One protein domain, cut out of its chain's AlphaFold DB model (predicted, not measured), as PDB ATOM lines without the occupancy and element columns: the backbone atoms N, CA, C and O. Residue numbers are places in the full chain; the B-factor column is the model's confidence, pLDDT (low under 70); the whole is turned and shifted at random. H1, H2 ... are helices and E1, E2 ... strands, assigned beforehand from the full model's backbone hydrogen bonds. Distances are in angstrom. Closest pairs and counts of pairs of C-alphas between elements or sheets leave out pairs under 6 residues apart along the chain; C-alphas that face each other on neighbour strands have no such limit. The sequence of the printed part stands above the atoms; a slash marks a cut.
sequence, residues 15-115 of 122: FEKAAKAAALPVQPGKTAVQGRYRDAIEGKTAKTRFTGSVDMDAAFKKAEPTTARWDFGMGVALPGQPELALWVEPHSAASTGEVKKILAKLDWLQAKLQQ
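Overview. This is residues 15 to 115 of the 122 residues of an uncharacterized protein of Alicycliphilus sp (UniProt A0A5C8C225). A small antiparallel sheet of three strands, in the order E1 - E2 - E3, has the short helix H1 standing up from one face, while the long helix H4 lies off the sheet, beyond the end where E1 and E3 finish and E2 starts. At that same end H3 follows straight on from E1; elsewhere, residues 27 to 28 of the long stretch with no named element, residues 22 to 34, pair along the E1 edge of the sheet with residues 52 to 53, and residues 92 to 100, of which 96 to 100 belong to H4, stick out. The printed part has 101 residues with four named helices and three named strands, in the order H1 H2 E1 H3 E2 E3 H4, and its class is mixed, helices and strands. It is compact, with a radius of gyration of the C-alphas of 14.0 A, and spans 38 by 32 by 23 A.

Along the chain. H1 is residues 15 to 21, beginning at C-alpha 15 (0.291, 1.842, 39.015). H2 is residues 35 to 38. E1 is residues 49 to 55, 18.2 A long, beginning at C-alpha 49 (3.216, 3.077, 27.162), and H3 is residues 56 to 61. E2 is residues 72 to 77, 16.7 A long, and E3 is residues 84 to 88, 12.7 A long. H4 is residues 96 to 113, 26.3 A long, ending at C-alpha 113 (4.200, 9.150, 49.564).

Arrangement. The sheet is only just strongly twisted, its C-alphas lying up to 4.2 A off its best plane; E1 and E3 are edge strands and E2 is an inner strand. E1 and E2 are antiparallel at 164 degrees, with N 51 and O 75 at 2.9 A and N 54 and O 73 at 2.8 A, within hydrogen-bond range. E2 and E3, a hairpin, are antiparallel at 149 degrees, with N 74 and O 86 at 2.8 A. Residues 27 to 28 pair, antiparallel, with residues 52 to 53 of E1. H1 is on the sheet at a height of 9.4 A and stands up from it, its line rising 44 degrees; the closest C-alphas of H1 and E2 are those of Phe 15 and Gly 75, 5.3 A. H3 only grazes the sheet, with residues 56 to 59. H2 and H4 are not on the sheet, and H1 and H4 are apart. In H1 and H3 every O i to N i+4 pair is within hydrogen-bond range, in H4 13 of 14, and H2 is too short for such a pair.

Size, cuts and confidence. The C-alphas farthest apart, those of Thr 66 and Gly 80, are 40.8 A apart. The printed part has no cut. The link from H1 to H2, 13 residues, is long, and that from E1 to H3 is tight. The mean pLDDT of the printed part is 92.4, and residues 92 to 96 are under 70.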
ATOM      1  N   PHE A  15       0.677   0.452  38.778       95.25
ATOM      2  CA  PHE A  15       0.291   1.842  39.015       95.25
ATOM      3  C   PHE A  15      -1.210   1.985  39.289       95.25
ATOM      4  O   PHE A  15      -1.602   2.582  40.289       95.25
ATOM      5  N   GLU A  16      -2.067   1.403  38.443       95.25
ATOM      6  CA  GLU A  16      -3.517   1.479  38.642       95.25
ATOM      7  C   GLU A  16      -3.962   0.809  39.945       95.25
ATOM      8  O   GLU A  16      -4.848   1.325  40.628       95.25
ATOM      9  N   LYS A  17      -3.356  -0.330  40.303       94.25
ATOM     10  CA  LYS A  17      -3.623  -1.015  41.574       94.25
ATOM     11  C   LYS A  17      -3.241  -0.135  42.763       94.25
ATOM     12  O   LYS A  17      -4.060   0.024  43.664       94.25
ATOM     13  N   ALA A  18      -2.050   0.463  42.744       93.75
ATOM     14  CA  ALA A  18      -1.585   1.351  43.807       93.75
ATOM     15  C   ALA A  18      -2.468   2.605  43.932       93.75
ATOM     16  O   ALA A  18      -2.901   2.945  45.029       93.75
ATOM     17  N   ALA A  19      -2.817   3.245  42.812       94.69
ATOM     18  CA  ALA A  19      -3.695   4.413  42.806       94.69
ATOM     19  C   ALA A  19      -5.086   4.090  43.377       94.69
ATOM     20  O   ALA A  19      -5.599   4.837  44.207       94.69
ATOM     21  N   LYS A  20      -5.671   2.946  42.993       93.94
ATOM     22  CA  LYS A  20      -6.956   2.481  43.541       93.94
ATOM     23  C   LYS A  20      -6.868   2.161  45.031       93.94
ATOM     24  O   LYS A  20      -7.766   2.547  45.772       93.94
ATOM     25  N   ALA A  21      -5.801   1.492  45.476       92.88
ATOM     26  CA  ALA A  21      -5.577   1.200  46.894       92.88
ATOM     27  C   ALA A  21      -5.465   2.484  47.732       92.88
ATOM     28  O   ALA A  21      -5.944   2.534  48.861       92.88
ATOM     29  N   ALA A  22      -4.915   3.544  47.141       93.50
ATOM     30  CA  ALA A  22      -4.840   4.869  47.736       93.50
ATOM     31  C   ALA A  22      -6.099   5.740  47.531       93.50
ATOM     32  O   ALA A  22      -6.062   6.940  47.804       93.50
ATOM     33  N   ALA A  23      -7.192   5.158  47.023       94.62
ATOM     34  CA  ALA A  23      -8.451   5.838  46.711       94.62
ATOM     35  C   ALA A  23      -8.313   7.050  45.762       94.62
ATOM     36  O   ALA A  23      -9.119   7.980  45.806       94.62
ATOM     37  N   LEU A  24      -7.310   7.041  44.878       95.62
ATOM     38  CA  LEU A  24      -7.126   8.075  43.864       95.62
ATOM     39  C   LEU A  24      -7.954   7.777  42.600       95.62
ATOM     40  O   LEU A  24      -8.008   6.625  42.152       95.62
ATOM     41  N   PRO A  25      -8.558   8.804  41.970       96.19
ATOM     42  CA  PRO A  25      -9.330   8.648  40.742       96.19
ATOM     43  C   PRO A  25      -8.400   8.433  39.538       96.19
ATOM     44  O   PRO A  25      -8.057   9.368  38.815       96.19
ATOM     45  N   VAL A  26      -7.975   7.187  39.327       96.81
ATOM     46  CA  VAL A  26      -7.111   6.812  38.201       96.81
ATOM     47  C   VAL A  26      -7.858   6.846  36.868       96.81
ATOM     48  O   VAL A  26      -8.992   6.382  36.755       96.81
ATOM     49  N   GLN A  27      -7.193   7.379  35.849       97.31
ATOM     50  CA  GLN A  27      -7.679   7.499  34.481       97.31
ATOM     51  C   GLN A  27      -6.726   6.779  33.508       97.31
ATOM     52  O   GLN A  27      -5.521   6.720  33.768       97.31
ATOM     53  N   PRO A  28      -7.221   6.219  32.390       95.94
ATOM     54  CA  PRO A  28      -6.399   5.441  31.461       95.94
ATOM     55  C   PRO A  28      -5.360   6.297  30.719       95.94
ATOM     56  O   PRO A  28      -5.666   7.363  30.189       95.94
ATOM     57  N   GLY A  29      -4.121   5.813  30.603       95.31
ATOM     58  CA  GLY A  29      -3.057   6.551  29.911       95.31
ATOM     59  C   GLY A  29      -2.830   7.944  30.512       95.31
ATOM     60  O   GLY A  29      -2.736   8.076  31.723       95.31
ATOM     61  N   LYS A  30      -2.758   8.994  29.679       96.62
ATOM     62  CA  LYS A  30      -2.523  10.393  30.107       96.62
ATOM     63  C   LYS A  30      -3.812  11.206  30.332       96.62
ATOM     64  O   LYS A  30      -3.776  12.436  30.275       96.62
ATOM     65  N   THR A  31      -4.980  10.577  30.459       97.00
ATOM     66  CA  THR A  31      -6.255  11.314  30.385       97.00
ATOM     67  C   THR A  31      -6.585  12.146  31.625       97.00
ATOM     68  O   THR A  31      -7.346  13.099  31.476       97.00
ATOM     69  N   ALA A  32      -5.968  11.895  32.788       97.06
ATOM     70  CA  ALA A  32      -6.063  12.802  33.938       97.06
ATOM     71  C   ALA A  32      -5.251  14.094  33.743       97.06
ATOM     72  O   ALA A  32      -5.563  15.112  34.349       97.06
ATOM     73  N   VAL A  33      -4.232  14.086  32.874       96.25
ATOM     74  CA  VAL A  33      -3.467  15.299  32.559       96.25
ATOM     75  C   VAL A  33      -4.361  16.273  31.797       96.25
ATOM     76  O   VAL A  33      -5.018  15.890  30.820       96.25
ATOM     77  N   GLN A  34      -4.352  17.543  32.208       93.12
ATOM     78  CA  GLN A  34      -5.075  18.613  31.516       93.12
ATOM     79  C   GLN A  34      -4.692  18.662  30.030       93.12
ATOM     80  O   GLN A  34      -3.515  18.590  29.674       93.12
ATOM     81  N   GLY A  35      -5.690  18.833  29.154       92.94
ATOM     82  CA  GLY A  35      -5.511  18.737  27.698       92.94
ATOM     83  C   GLY A  35      -4.372  19.603  27.153       92.94
ATOM     84  O   GLY A  35      -3.572  19.115  26.365       92.94
ATOM     85  N   ARG A  36      -4.225  20.832  27.666       91.94
ATOM     86  CA  ARG A  36      -3.161  21.778  27.278       91.94
ATOM     87  C   ARG A  36      -1.725  21.291  27.529       91.94
ATOM     88  O   ARG A  36      -0.806  21.825  26.925       91.94
ATOM     89  N   TYR A  37      -1.527  20.319  28.418       92.00
ATOM     90  CA  TYR A  37      -0.204  19.775  28.754       92.00
ATOM     91  C   TYR A  37       0.014  18.365  28.214       92.00
ATOM     92  O   TYR A  37       1.143  17.884  28.185       92.00
ATOM     93  N   ARG A  38      -1.056  17.679  27.803       92.81
ATOM     94  CA  ARG A  38      -1.008  16.252  27.478       92.81
ATOM     95  C   ARG A  38      -0.055  15.954  26.328       92.81
ATOM     96  O   ARG A  38       0.649  14.947  26.390       92.81
ATOM     97  N   ASP A  39      -0.026  16.813  25.319       91.56
ATOM     98  CA  ASP A  39       0.803  16.616  24.127       91.56
ATOM     99  C   ASP A  39       2.273  16.971  24.378       91.56
ATOM    100  O   ASP A  39       3.146  16.410  23.737       91.56
ATOM    101  N   ALA A  40       2.573  17.783  25.399       91.00
ATOM    102  CA  ALA A  40       3.949  18.062  25.817       91.00
ATOM    103  C   ALA A  40       4.617  16.884  26.561       91.00
ATOM    104  O   ALA A  40       5.815  16.918  26.834       91.00
ATOM    105  N   ILE A  41       3.851  15.847  26.921       92.06
ATOM    106  CA  ILE A  41       4.346  14.652  27.614       92.06
ATOM    107  C   ILE A  41       4.460  13.514  26.604       92.06
ATOM    108  O   ILE A  41       3.479  12.826  26.297       92.06
ATOM    109  N   GLU A  42       5.670  13.272  26.121       92.12
ATOM    110  CA  GLU A  42       5.940  12.264  25.099       92.12
ATOM    111  C   GLU A  42       6.872  11.168  25.614       92.12
ATOM    112  O   GLU A  42       7.761  11.386  26.437       92.12
ATOM    113  N   GLY A  43       6.658   9.949  25.123       89.31
ATOM    114  CA  GLY A  43       7.602   8.866  25.334       89.31
ATOM    115  C   GLY A  43       8.751   8.981  24.341       89.31
ATOM    116  O   GLY A  43       8.512   9.137  23.148       89.31
ATOM    117  N   LYS A  44       9.995   8.815  24.801       85.00
ATOM    118  CA  LYS A  44      11.189   8.873  23.934       85.00
ATOM    119  C   LYS A  44      11.155   7.857  22.783       85.00
ATOM    120  O   LYS A  44      11.830   8.029  21.774       85.00
ATOM    121  N   THR A  45      10.403   6.770  22.946       87.94
ATOM    122  CA  THR A  45      10.230   5.740  21.916       87.94
ATOM    123  C   THR A  45       8.756   5.411  21.730       87.94
ATOM    124  O   THR A  45       7.988   5.453  22.694       87.94
ATOM    125  N   ALA A  46       8.394   4.947  20.531       87.25
ATOM    126  CA  ALA A  46       7.053   4.443  20.218       87.25
ATOM    127  C   ALA A  46       6.616   3.247  21.088       87.25
ATOM    128  O   ALA A  46       5.439   2.904  21.126       87.25
ATOM    129  N   LYS A  47       7.554   2.599  21.791       91.69
ATOM    130  CA  LYS A  47       7.267   1.481  22.698       91.69
ATOM    131  C   LYS A  47       6.948   1.931  24.127       91.69
ATOM    132  O   LYS A  47       6.638   1.092  24.969       91.69
ATOM    133  N   THR A  48       7.045   3.229  24.414       93.94
ATOM    134  CA  THR A  48       6.679   3.794  25.716       93.94
ATOM    135  C   THR A  48       5.166   3.775  25.852       93.94
ATOM    136  O   THR A  48       4.464   4.367  25.032       93.94
ATOM    137  N   ARG A  49       4.653   3.124  26.896       95.00
ATOM    138  CA  ARG A  49       3.216   3.077  27.162       95.00
ATOM    139  C   ARG A  49       2.894   3.829  28.442       95.00
ATOM    140  O   ARG A  49       3.338   3.432  29.513       95.00
ATOM    141  N   PHE A  50       2.064   4.859  28.333       96.38
ATOM    142  CA  PHE A  50       1.398   5.458  29.488       96.38
ATOM    143  C   PHE A  50       0.273   4.526  29.921       96.38
ATOM    144  O   PHE A  50      -0.614   4.208  29.126       96.38
ATOM    145  N   THR A  51       0.343   4.032  31.146       96.88
ATOM    146  CA  THR A  51      -0.545   2.978  31.640       96.88
ATOM    147  C   THR A  51      -1.742   3.546  32.388       96.88
ATOM    148  O   THR A  51      -2.852   3.067  32.196       96.88
ATOM    149  N   GLY A  52      -1.541   4.628  33.135       97.19
ATOM    150  CA  GLY A  52      -2.584   5.351  33.850       97.19
ATOM    151  C   GLY A  52      -2.090   6.710  34.327       97.19
ATOM    152  O   GLY A  52      -0.891   6.987  34.307       97.19
ATOM    153  N   SER A  53      -3.015   7.558  34.758       98.19
ATOM    154  CA  SER A  53      -2.726   8.883  35.302       98.19
ATOM    155  C   SER A  53      -3.703   9.255  36.411       98.19
ATOM    156  O   SER A  53      -4.830   8.768  36.448       98.19
ATOM    157  N   VAL A  54      -3.261  10.115  37.322       98.12
ATOM    158  CA  VAL A  54      -4.061  10.708  38.400       98.12
ATOM    159  C   VAL A  54      -3.844  12.219  38.410       98.12
ATOM    160  O   VAL A  54      -2.718  12.683  38.219       98.12
ATOM    161  N   ASP A  55      -4.919  12.974  38.628       97.88
ATOM    162  CA  ASP A  55      -4.873  14.413  38.903       97.88
ATOM    163  C   ASP A  55      -4.771  14.594  40.421       97.88
ATOM    164  O   ASP A  55      -5.748  14.428  41.156       97.88
ATOM    165  N   MET A  56      -3.546  14.823  40.891       97.31
ATOM    166  CA  MET A  56      -3.219  14.940  42.308       97.31
ATOM    167  C   MET A  56      -3.710  16.284  42.855       97.31
ATOM    168  O   MET A  56      -4.288  16.309  43.942       97.31
ATOM    169  N   ASP A  57      -3.573  17.385  42.107       96.69
ATOM    170  CA  ASP A  57      -4.105  18.676  42.560       96.69
ATOM    171  C   ASP A  57      -5.615  18.569  42.784       96.69
ATOM    172  O   ASP A  57      -6.084  18.830  43.892       96.69
ATOM    173  N   ALA A  58      -6.376  18.084  41.799       96.62
ATOM    174  CA  ALA A  58      -7.823  17.943  41.928       96.62
ATOM    175  C   ALA A  58      -8.229  16.988  43.064       96.62
ATOM    176  O   ALA A  58      -9.173  17.288  43.800       96.62
ATOM    177  N   ALA A  59      -7.512  15.872  43.238       97.12
ATOM    178  CA  ALA A  59      -7.807  14.888  44.279       97.12
ATOM    179  C   ALA A  59      -7.659  15.458  45.701       97.12
ATOM    180  O   ALA A  59      -8.460  15.127  46.578       97.12
ATOM    181  N   PHE A  60      -6.676  16.334  45.936       96.94
ATOM    182  CA  PHE A  60      -6.378  16.855  47.276       96.94
ATOM    183  C   PHE A  60      -6.834  18.298  47.509       96.94
ATOM    184  O   PHE A  60      -6.939  18.711  48.662       96.94
ATOM    185  N   LYS A  61      -7.177  19.066  46.469       97.06
ATOM    186  CA  LYS A  61      -7.525  20.495  46.571       97.06
ATOM    187  C   LYS A  61      -8.620  20.803  47.587       97.06
ATOM    188  O   LYS A  61      -8.556  21.828  48.259       97.06
ATOM    189  N   LYS A  62      -9.627  19.933  47.707       97.12
ATOM    190  CA  LYS A  62     -10.713  20.123  48.680       97.12
ATOM    191  C   LYS A  62     -10.245  19.889  50.120       97.12
ATOM    192  O   LYS A  62     -10.655  20.629  51.007       97.12
ATOM    193  N   ALA A  63      -9.437  18.856  50.350       96.50
ATOM    194  CA  ALA A  63      -8.994  18.462  51.687       96.50
ATOM    195  C   ALA A  63      -7.817  19.311  52.190       96.50
ATOM    196  O   ALA A  63      -7.687  19.548  53.386       96.50
ATOM    197  N   GLU A  64      -6.972  19.784  51.276       96.12
ATOM    198  CA  GLU A  64      -5.731  20.490  51.578       96.12
ATOM    199  C   GLU A  64      -5.612  21.761  50.732       96.12
ATOM    200  O   GLU A  64      -4.720  21.859  49.896       96.12
ATOM    201  N   PRO A  65      -6.501  22.753  50.898       95.88
ATOM    202  CA  PRO A  65      -6.597  23.890  49.979       95.88
ATOM    203  C   PRO A  65      -5.345  24.781  49.948       95.88
ATOM    204  O   PRO A  65      -5.061  25.407  48.928       95.88
ATOM    205  N   THR A  66      -4.573  24.819  51.036       95.00
ATOM    206  CA  THR A  66      -3.420  25.718  51.213       95.00
ATOM    207  C   THR A  66      -2.065  25.070  50.927       95.00
ATOM    208  O   THR A  66      -1.048  25.760  50.979       95.00
ATOM    209  N   THR A  67      -2.014  23.770  50.628       95.06
ATOM    210  CA  THR A  67      -0.748  23.072  50.372       95.06
ATOM    211  C   THR A  67      -0.266  23.273  48.936       95.06
ATOM    212  O   THR A  67      -1.049  23.472  48.004       95.06
ATOM    213  N   ALA A  68       1.050  23.212  48.740       94.75
ATOM    214  CA  ALA A  68       1.652  23.175  47.416       94.75
ATOM    215  C   ALA A  68       1.529  21.745  46.868       94.75
ATOM    216  O   ALA A  68       2.424  20.933  47.037       94.75
ATOM    217  N   ARG A  69       0.385  21.401  46.275       96.88
ATOM    218  CA  ARG A  69       0.134  20.046  45.757       96.88
ATOM    219  C   ARG A  69       0.877  19.831  44.441       96.88
ATOM    220  O   ARG A  69       0.975  20.754  43.636       96.88
ATOM    221  N   TRP A  70       1.389  18.623  44.227       96.69
ATOM    222  CA  TRP A  70       1.884  18.195  42.917       96.69
ATOM    223  C   TRP A  70       0.706  18.042  41.953       96.69
ATOM    224  O   TRP A  70      -0.367  17.625  42.392       96.69
ATOM    225  N   ASP A  71       0.887  18.332  40.666       95.88
ATOM    226  CA  ASP A  71      -0.242  18.332  39.731       95.88
ATOM    227  C   ASP A  71      -0.665  16.920  39.290       95.88
ATOM    228  O   ASP A  71      -1.819  16.535  39.474       95.88
ATOM    229  N   PHE A  72       0.249  16.113  38.734       97.62
ATOM    230  CA  PHE A  72      -0.103  14.809  38.152       97.62
ATOM    231  C   PHE A  72       0.843  13.675  38.556       97.62
ATOM    232  O   PHE A  72       2.054  13.862  38.690       97.62
ATOM    233  N   GLY A  73       0.291  12.466  38.665       97.44
ATOM    234  CA  GLY A  73       1.043  11.209  38.729       97.44
ATOM    235  C   GLY A  73       0.695  10.310  37.545       97.44
ATOM    236  O   GLY A  73      -0.446  10.318  37.084       97.44
ATOM    237  N   MET A  74       1.651   9.538  37.031       97.12
ATOM    238  CA  MET A  74       1.449   8.664  35.871       97.12
ATOM    239  C   MET A  74       2.207   7.349  35.980       97.12
ATOM    240  O   MET A  74       3.360   7.325  36.395       97.12
ATOM    241  N   GLY A  75       1.588   6.273  35.509       97.50
ATOM    242  CA  GLY A  75       2.259   5.008  35.258       97.50
ATOM    243  C   GLY A  75       2.864   4.977  33.854       97.50
ATOM    244  O   GLY A  75       2.224   5.372  32.872       97.50
ATOM    245  N   VAL A  76       4.103   4.499  33.746       96.56
ATOM    246  CA  VAL A  76       4.816   4.332  32.477       96.56
ATOM    247  C   VAL A  76       5.446   2.951  32.412       96.56
ATOM    248  O   VAL A  76       6.240   2.573  33.267       96.56
ATOM    249  N   ALA A  77       5.126   2.206  31.360       95.25
ATOM    250  CA  ALA A  77       5.731   0.916  31.068       95.25
ATOM    251  C   ALA A  77       6.684   1.030  29.874       95.25
ATOM    252  O   ALA A  77       6.328   1.570  28.818       95.25
ATOM    253  N   LEU A  78       7.881   0.471  30.045       91.75
ATOM    254  CA  LEU A  78       8.877   0.282  28.994       91.75
ATOM    255  C   LEU A  78       9.051  -1.224  28.723       91.75
ATOM    256  O   LEU A  78       8.874  -2.032  29.638       91.75
ATOM    257  N   PRO A  79       9.395  -1.637  27.491       89.56
ATOM    258  CA  PRO A  79       9.611  -3.048  27.182       89.56
ATOM    259  C   PRO A  79      10.688  -3.677  28.069       89.56
ATOM    260  O   PRO A  79      11.795  -3.153  28.158       89.56
ATOM    261  N   GLY A  80      10.364  -4.812  28.691       90.75
ATOM    262  CA  GLY A  80      11.299  -5.568  29.528       90.75
ATOM    263  C   GLY A  80      11.667  -4.902  30.856       90.75
ATOM    264  O   GLY A  80      12.586  -5.374  31.513       90.75
ATOM    265  N   GLN A  81      10.976  -3.830  31.252       92.31
ATOM    266  CA  GLN A  81      11.246  -3.093  32.487       92.31
ATOM    267  C   GLN A  81      10.032  -3.120  33.423       92.31
ATOM    268  O   GLN A  81       8.894  -3.195  32.945       92.31
ATOM    269  N   PRO A  82      10.247  -3.000  34.746       93.62
ATOM    270  CA  PRO A  82       9.173  -2.702  35.682       93.62
ATOM    271  C   PRO A  82       8.428  -1.417  35.297       93.62
ATOM    272  O   PRO A  82       8.997  -0.489  34.717       93.62
ATOM    273  N   GLU A  83       7.143  -1.361  35.634       95.00
ATOM    274  CA  GLU A  83       6.359  -0.137  35.495       95.00
ATOM    275  C   GLU A  83       6.887   0.942  36.451       95.00
ATOM    276  O   GLU A  83       7.153   0.676  37.622       95.00
ATOM    277  N   LEU A  84       7.023   2.165  35.943       94.62
ATOM    278  CA  LEU A  84       7.481   3.332  36.688       94.62
ATOM    279  C   LEU A  84       6.296   4.219  37.061       94.62
ATOM    280  O   LEU A  84       5.378   4.393  36.261       94.62
ATOM    281  N   ALA A  85       6.362   4.843  38.235       95.56
ATOM    282  CA  ALA A  85       5.540   6.000  38.566       95.56
ATOM    283  C   ALA A  85       6.338   7.282  38.277       95.56
ATOM    284  O   ALA A  85       7.442   7.454  38.791       95.56
ATOM    285  N   LEU A  86       5.787   8.172  37.455       95.44
ATOM    286  CA  LEU A  86       6.337   9.491  37.154       95.44
ATOM    287  C   LEU A  86       5.434  10.582  37.726       95.44
ATOM    288  O   LEU A  86       4.210  10.496  37.627       95.44
ATOM    289  N   TRP A  87       6.045  11.632  38.261       96.19
ATOM    290  CA  TRP A  87       5.359  12.797  38.813       96.19
ATOM    291  C   TRP A  87       5.596  13.990  37.897       96.19
ATOM    292  O   TRP A  87       6.743  14.317  37.595       96.19
ATOM    293  N   VAL A  88       4.522  14.626  37.428       94.88
ATOM    294  CA  VAL A  88       4.598  15.701  36.431       94.88
ATOM    295  C   VAL A  88       3.944  16.972  36.939       94.88
ATOM    296  O   VAL A  88       2.815  16.954  37.417       94.88
ATOM    297  N   GLU A  89       4.695  18.057  36.801       93.50
ATOM    298  CA  GLU A  89       4.374  19.407  37.247       93.50
ATOM    299  C   GLU A  89       4.616  20.359  36.063       93.50
ATOM    300  O   GLU A  89       5.746  20.812  35.849       93.50
ATOM    301  N   PRO A  90       3.611  20.577  35.194       87.69
ATOM    302  CA  PRO A  90       3.757  21.454  34.042       87.69
ATOM    303  C   PRO A  90       3.826  22.910  34.497       87.69
ATOM    304  O   PRO A  90       2.841  23.464  34.979       87.69
ATOM    305  N   HIS A  91       4.968  23.561  34.291       75.50
ATOM    306  CA  HIS A  91       5.161  24.932  34.751       75.50
ATOM    307  C   HIS A  91       5.839  25.820  33.707       75.50
ATOM    308  O   HIS A  91       6.712  25.367  32.966       75.50
ATOM    309  N   SER A  92       5.462  27.103  33.644       67.12
ATOM    310  CA  SER A  92       6.161  28.090  32.815       67.12
ATOM    311  C   SER A  92       7.362  28.657  33.577       67.12
ATOM    312  O   SER A  92       7.232  29.294  34.622       67.12
ATOM    313  N   ALA A  93       8.571  28.422  33.067       58.03
ATOM    314  CA  ALA A  93       9.802  28.898  33.692       58.03
ATOM    315  C   ALA A  93       9.933  30.427  33.551       58.03
ATOM    316  O   ALA A  93      10.527  30.916  32.595       58.03
ATOM    317  N   ALA A  94       9.345  31.186  34.480       62.69
ATOM    318  CA  ALA A  94       9.316  32.649  34.409       62.69
ATOM    319  C   ALA A  94      10.113  33.368  35.517       62.69
ATOM    320  O   ALA A  94      10.382  34.556  35.365       62.69
ATOM    321  N   SER A  95      10.494  32.717  36.633       63.94
ATOM    322  CA  SER A  95      11.258  33.387  37.709       63.94
ATOM    323  C   SER A  95      11.850  32.450  38.781       63.94
ATOM    324  O   SER A  95      11.496  31.278  38.875       63.94
ATOM    325  N   THR A  96      12.694  32.997  39.668       68.12
ATOM    326  CA  THR A  96      13.210  32.336  40.887       68.12
ATOM    327  C   THR A  96      12.127  32.029  41.930       68.12
ATOM    328  O   THR A  96      12.276  31.089  42.712       68.12
ATOM    329  N   GLY A  97      11.015  32.777  41.931       71.88
ATOM    330  CA  GLY A  97       9.841  32.479  42.757       71.88
ATOM    331  C   GLY A  97       9.219  31.121  42.422       71.88
ATOM    332  O   GLY A  97       8.638  30.479  43.294       71.88
ATOM    333  N   GLU A  98       9.416  30.640  41.194       80.12
ATOM    334  CA  GLU A  98       8.949  29.324  40.763       80.12
ATOM    335  C   GLU A  98       9.785  28.188  41.352       80.12
ATOM    336  O   GLU A  98       9.230  27.166  41.735       80.12
ATOM    337  N   VAL A  99      11.090  28.389  41.572       86.06
ATOM    338  CA  VAL A  99      11.938  27.377  42.229       86.06
ATOM    339  C   VAL A  99      11.439  27.087  43.646       86.06
ATOM    340  O   VAL A  99      11.275  25.927  44.014       86.06
ATOM    341  N   LYS A 100      11.129  28.128  44.433       88.69
ATOM    342  CA  LYS A 100      10.604  27.953  45.801       88.69
ATOM    343  C   LYS A 100       9.273  27.196  45.816       88.69
ATOM    344  O   LYS A 100       9.066  26.357  46.687       88.69
ATOM    345  N   LYS A 101       8.387  27.469  44.854       89.88
ATOM    346  CA  LYS A 101       7.102  26.764  44.733       89.88
ATOM    347  C   LYS A 101       7.296  25.296  44.363       89.88
ATOM    348  O   LYS A 101       6.665  24.446  44.981       89.88
ATOM    349  N   ILE A 102       8.180  24.995  43.412       91.50
ATOM    350  CA  ILE A 102       8.473  23.614  43.004       91.50
ATOM    351  C   ILE A 102       9.078  22.811  44.160       91.50
ATOM    352  O   ILE A 102       8.690  21.663  44.361       91.50
ATOM    353  N   LEU A 103       9.961  23.411  44.965       93.31
ATOM    354  CA  LEU A 103      10.487  22.759  46.170       93.31
ATOM    355  C   LEU A 103       9.375  22.466  47.187       93.31
ATOM    356  O   LEU A 103       9.263  21.335  47.642       93.31
ATOM    357  N   ALA A 104       8.486  23.428  47.455       94.88
ATOM    358  CA  ALA A 104       7.344  23.196  48.340       94.88
ATOM    359  C   ALA A 104       6.403  22.093  47.814       94.88
ATOM    360  O   ALA A 104       5.867  21.308  48.598       94.88
ATOM    361  N   LYS A 105       6.223  22.001  46.487       95.88
ATOM    362  CA  LYS A 105       5.482  20.903  45.855       95.88
ATOM    363  C   LYS A 105       6.180  19.556  46.033       95.88
ATOM    364  O   LYS A 105       5.517  18.557  46.317       95.88
ATOM    365  N   LEU A 106       7.505  19.520  45.898       96.25
ATOM    366  CA  LEU A 106       8.295  18.307  46.100       96.25
ATOM    367  C   LEU A 106       8.208  17.825  47.551       96.25
ATOM    368  O   LEU A 106       7.976  16.636  47.770       96.25
ATOM    369  N   ASP A 107       8.312  18.738  48.517       97.50
ATOM    370  CA  ASP A 107       8.176  18.427  49.944       97.50
ATOM    371  C   ASP A 107       6.802  17.813  50.243       97.50
ATOM    372  O   ASP A 107       6.701  16.778  50.910       97.50
ATOM    373  N   TRP A 108       5.734  18.403  49.695       97.50
ATOM    374  CA  TRP A 108       4.382  17.858  49.824       97.50
ATOM    375  C   TRP A 108       4.275  16.450  49.232       97.50
ATOM    376  O   TRP A 108       3.737  15.550  49.878       97.50
ATOM    377  N   LEU A 109       4.805  16.239  48.024       97.19
ATOM    378  CA  LEU A 109       4.749  14.944  47.352       97.19
ATOM    379  C   LEU A 109       5.495  13.875  48.156       97.19
ATOM    380  O   LEU A 109       4.962  12.790  48.383       97.19
ATOM    381  N   GLN A 110       6.706  14.180  48.622       97.00
ATOM    382  CA  GLN A 110       7.482  13.263  49.449       97.00
ATOM    383  C   GLN A 110       6.724  12.912  50.728       97.00
ATOM    384  O   GLN A 110       6.556  11.730  51.021       97.00
ATOM    385  N   ALA A 111       6.196  13.910  51.444       96.25
ATOM    386  CA  ALA A 111       5.409  13.686  52.653       96.25
ATOM    387  C   ALA A 111       4.170  12.817  52.386       96.25
ATOM    388  O   ALA A 111       3.877  11.903  53.161       96.25
ATOM    389  N   LYS A 112       3.470  13.047  51.266       94.56
ATOM    390  CA  LYS A 112       2.329  12.230  50.845       94.56
ATOM    391  C   LYS A 112       2.699  10.775  50.627       94.56
ATOM    392  O   LYS A 112       2.043   9.897  51.179       94.56
ATOM    393  N   LEU A 113       3.772  10.512  49.887       93.62
ATOM    394  CA  LEU A 113       4.200   9.150  49.564       93.62
ATOM    395  C   LEU A 113       4.712   8.361  50.776       93.62
ATOM    396  O   LEU A 113       4.761   7.134  50.724       93.62
ATOM    397  N   GLN A 114       5.047   9.029  51.884       94.44
ATOM    398  CA  GLN A 114       5.377   8.348  53.138       94.44
ATOM    399  C   GLN A 114       4.146   7.897  53.942       94.44
ATOM    400  O   GLN A 114       4.307   7.152  54.911       94.44
ATOM    401  N   GLN A 115       2.927   8.316  53.579       92.81
ATOM    402  CA  GLN A 115       1.727   7.892  54.304       92.81
ATOM    403  C   GLN A 115       1.407   6.410  54.016       92.81
ATOM    404  O   GLN A 115       1.649   5.933  52.904       92.81
TER     405      GLN A 115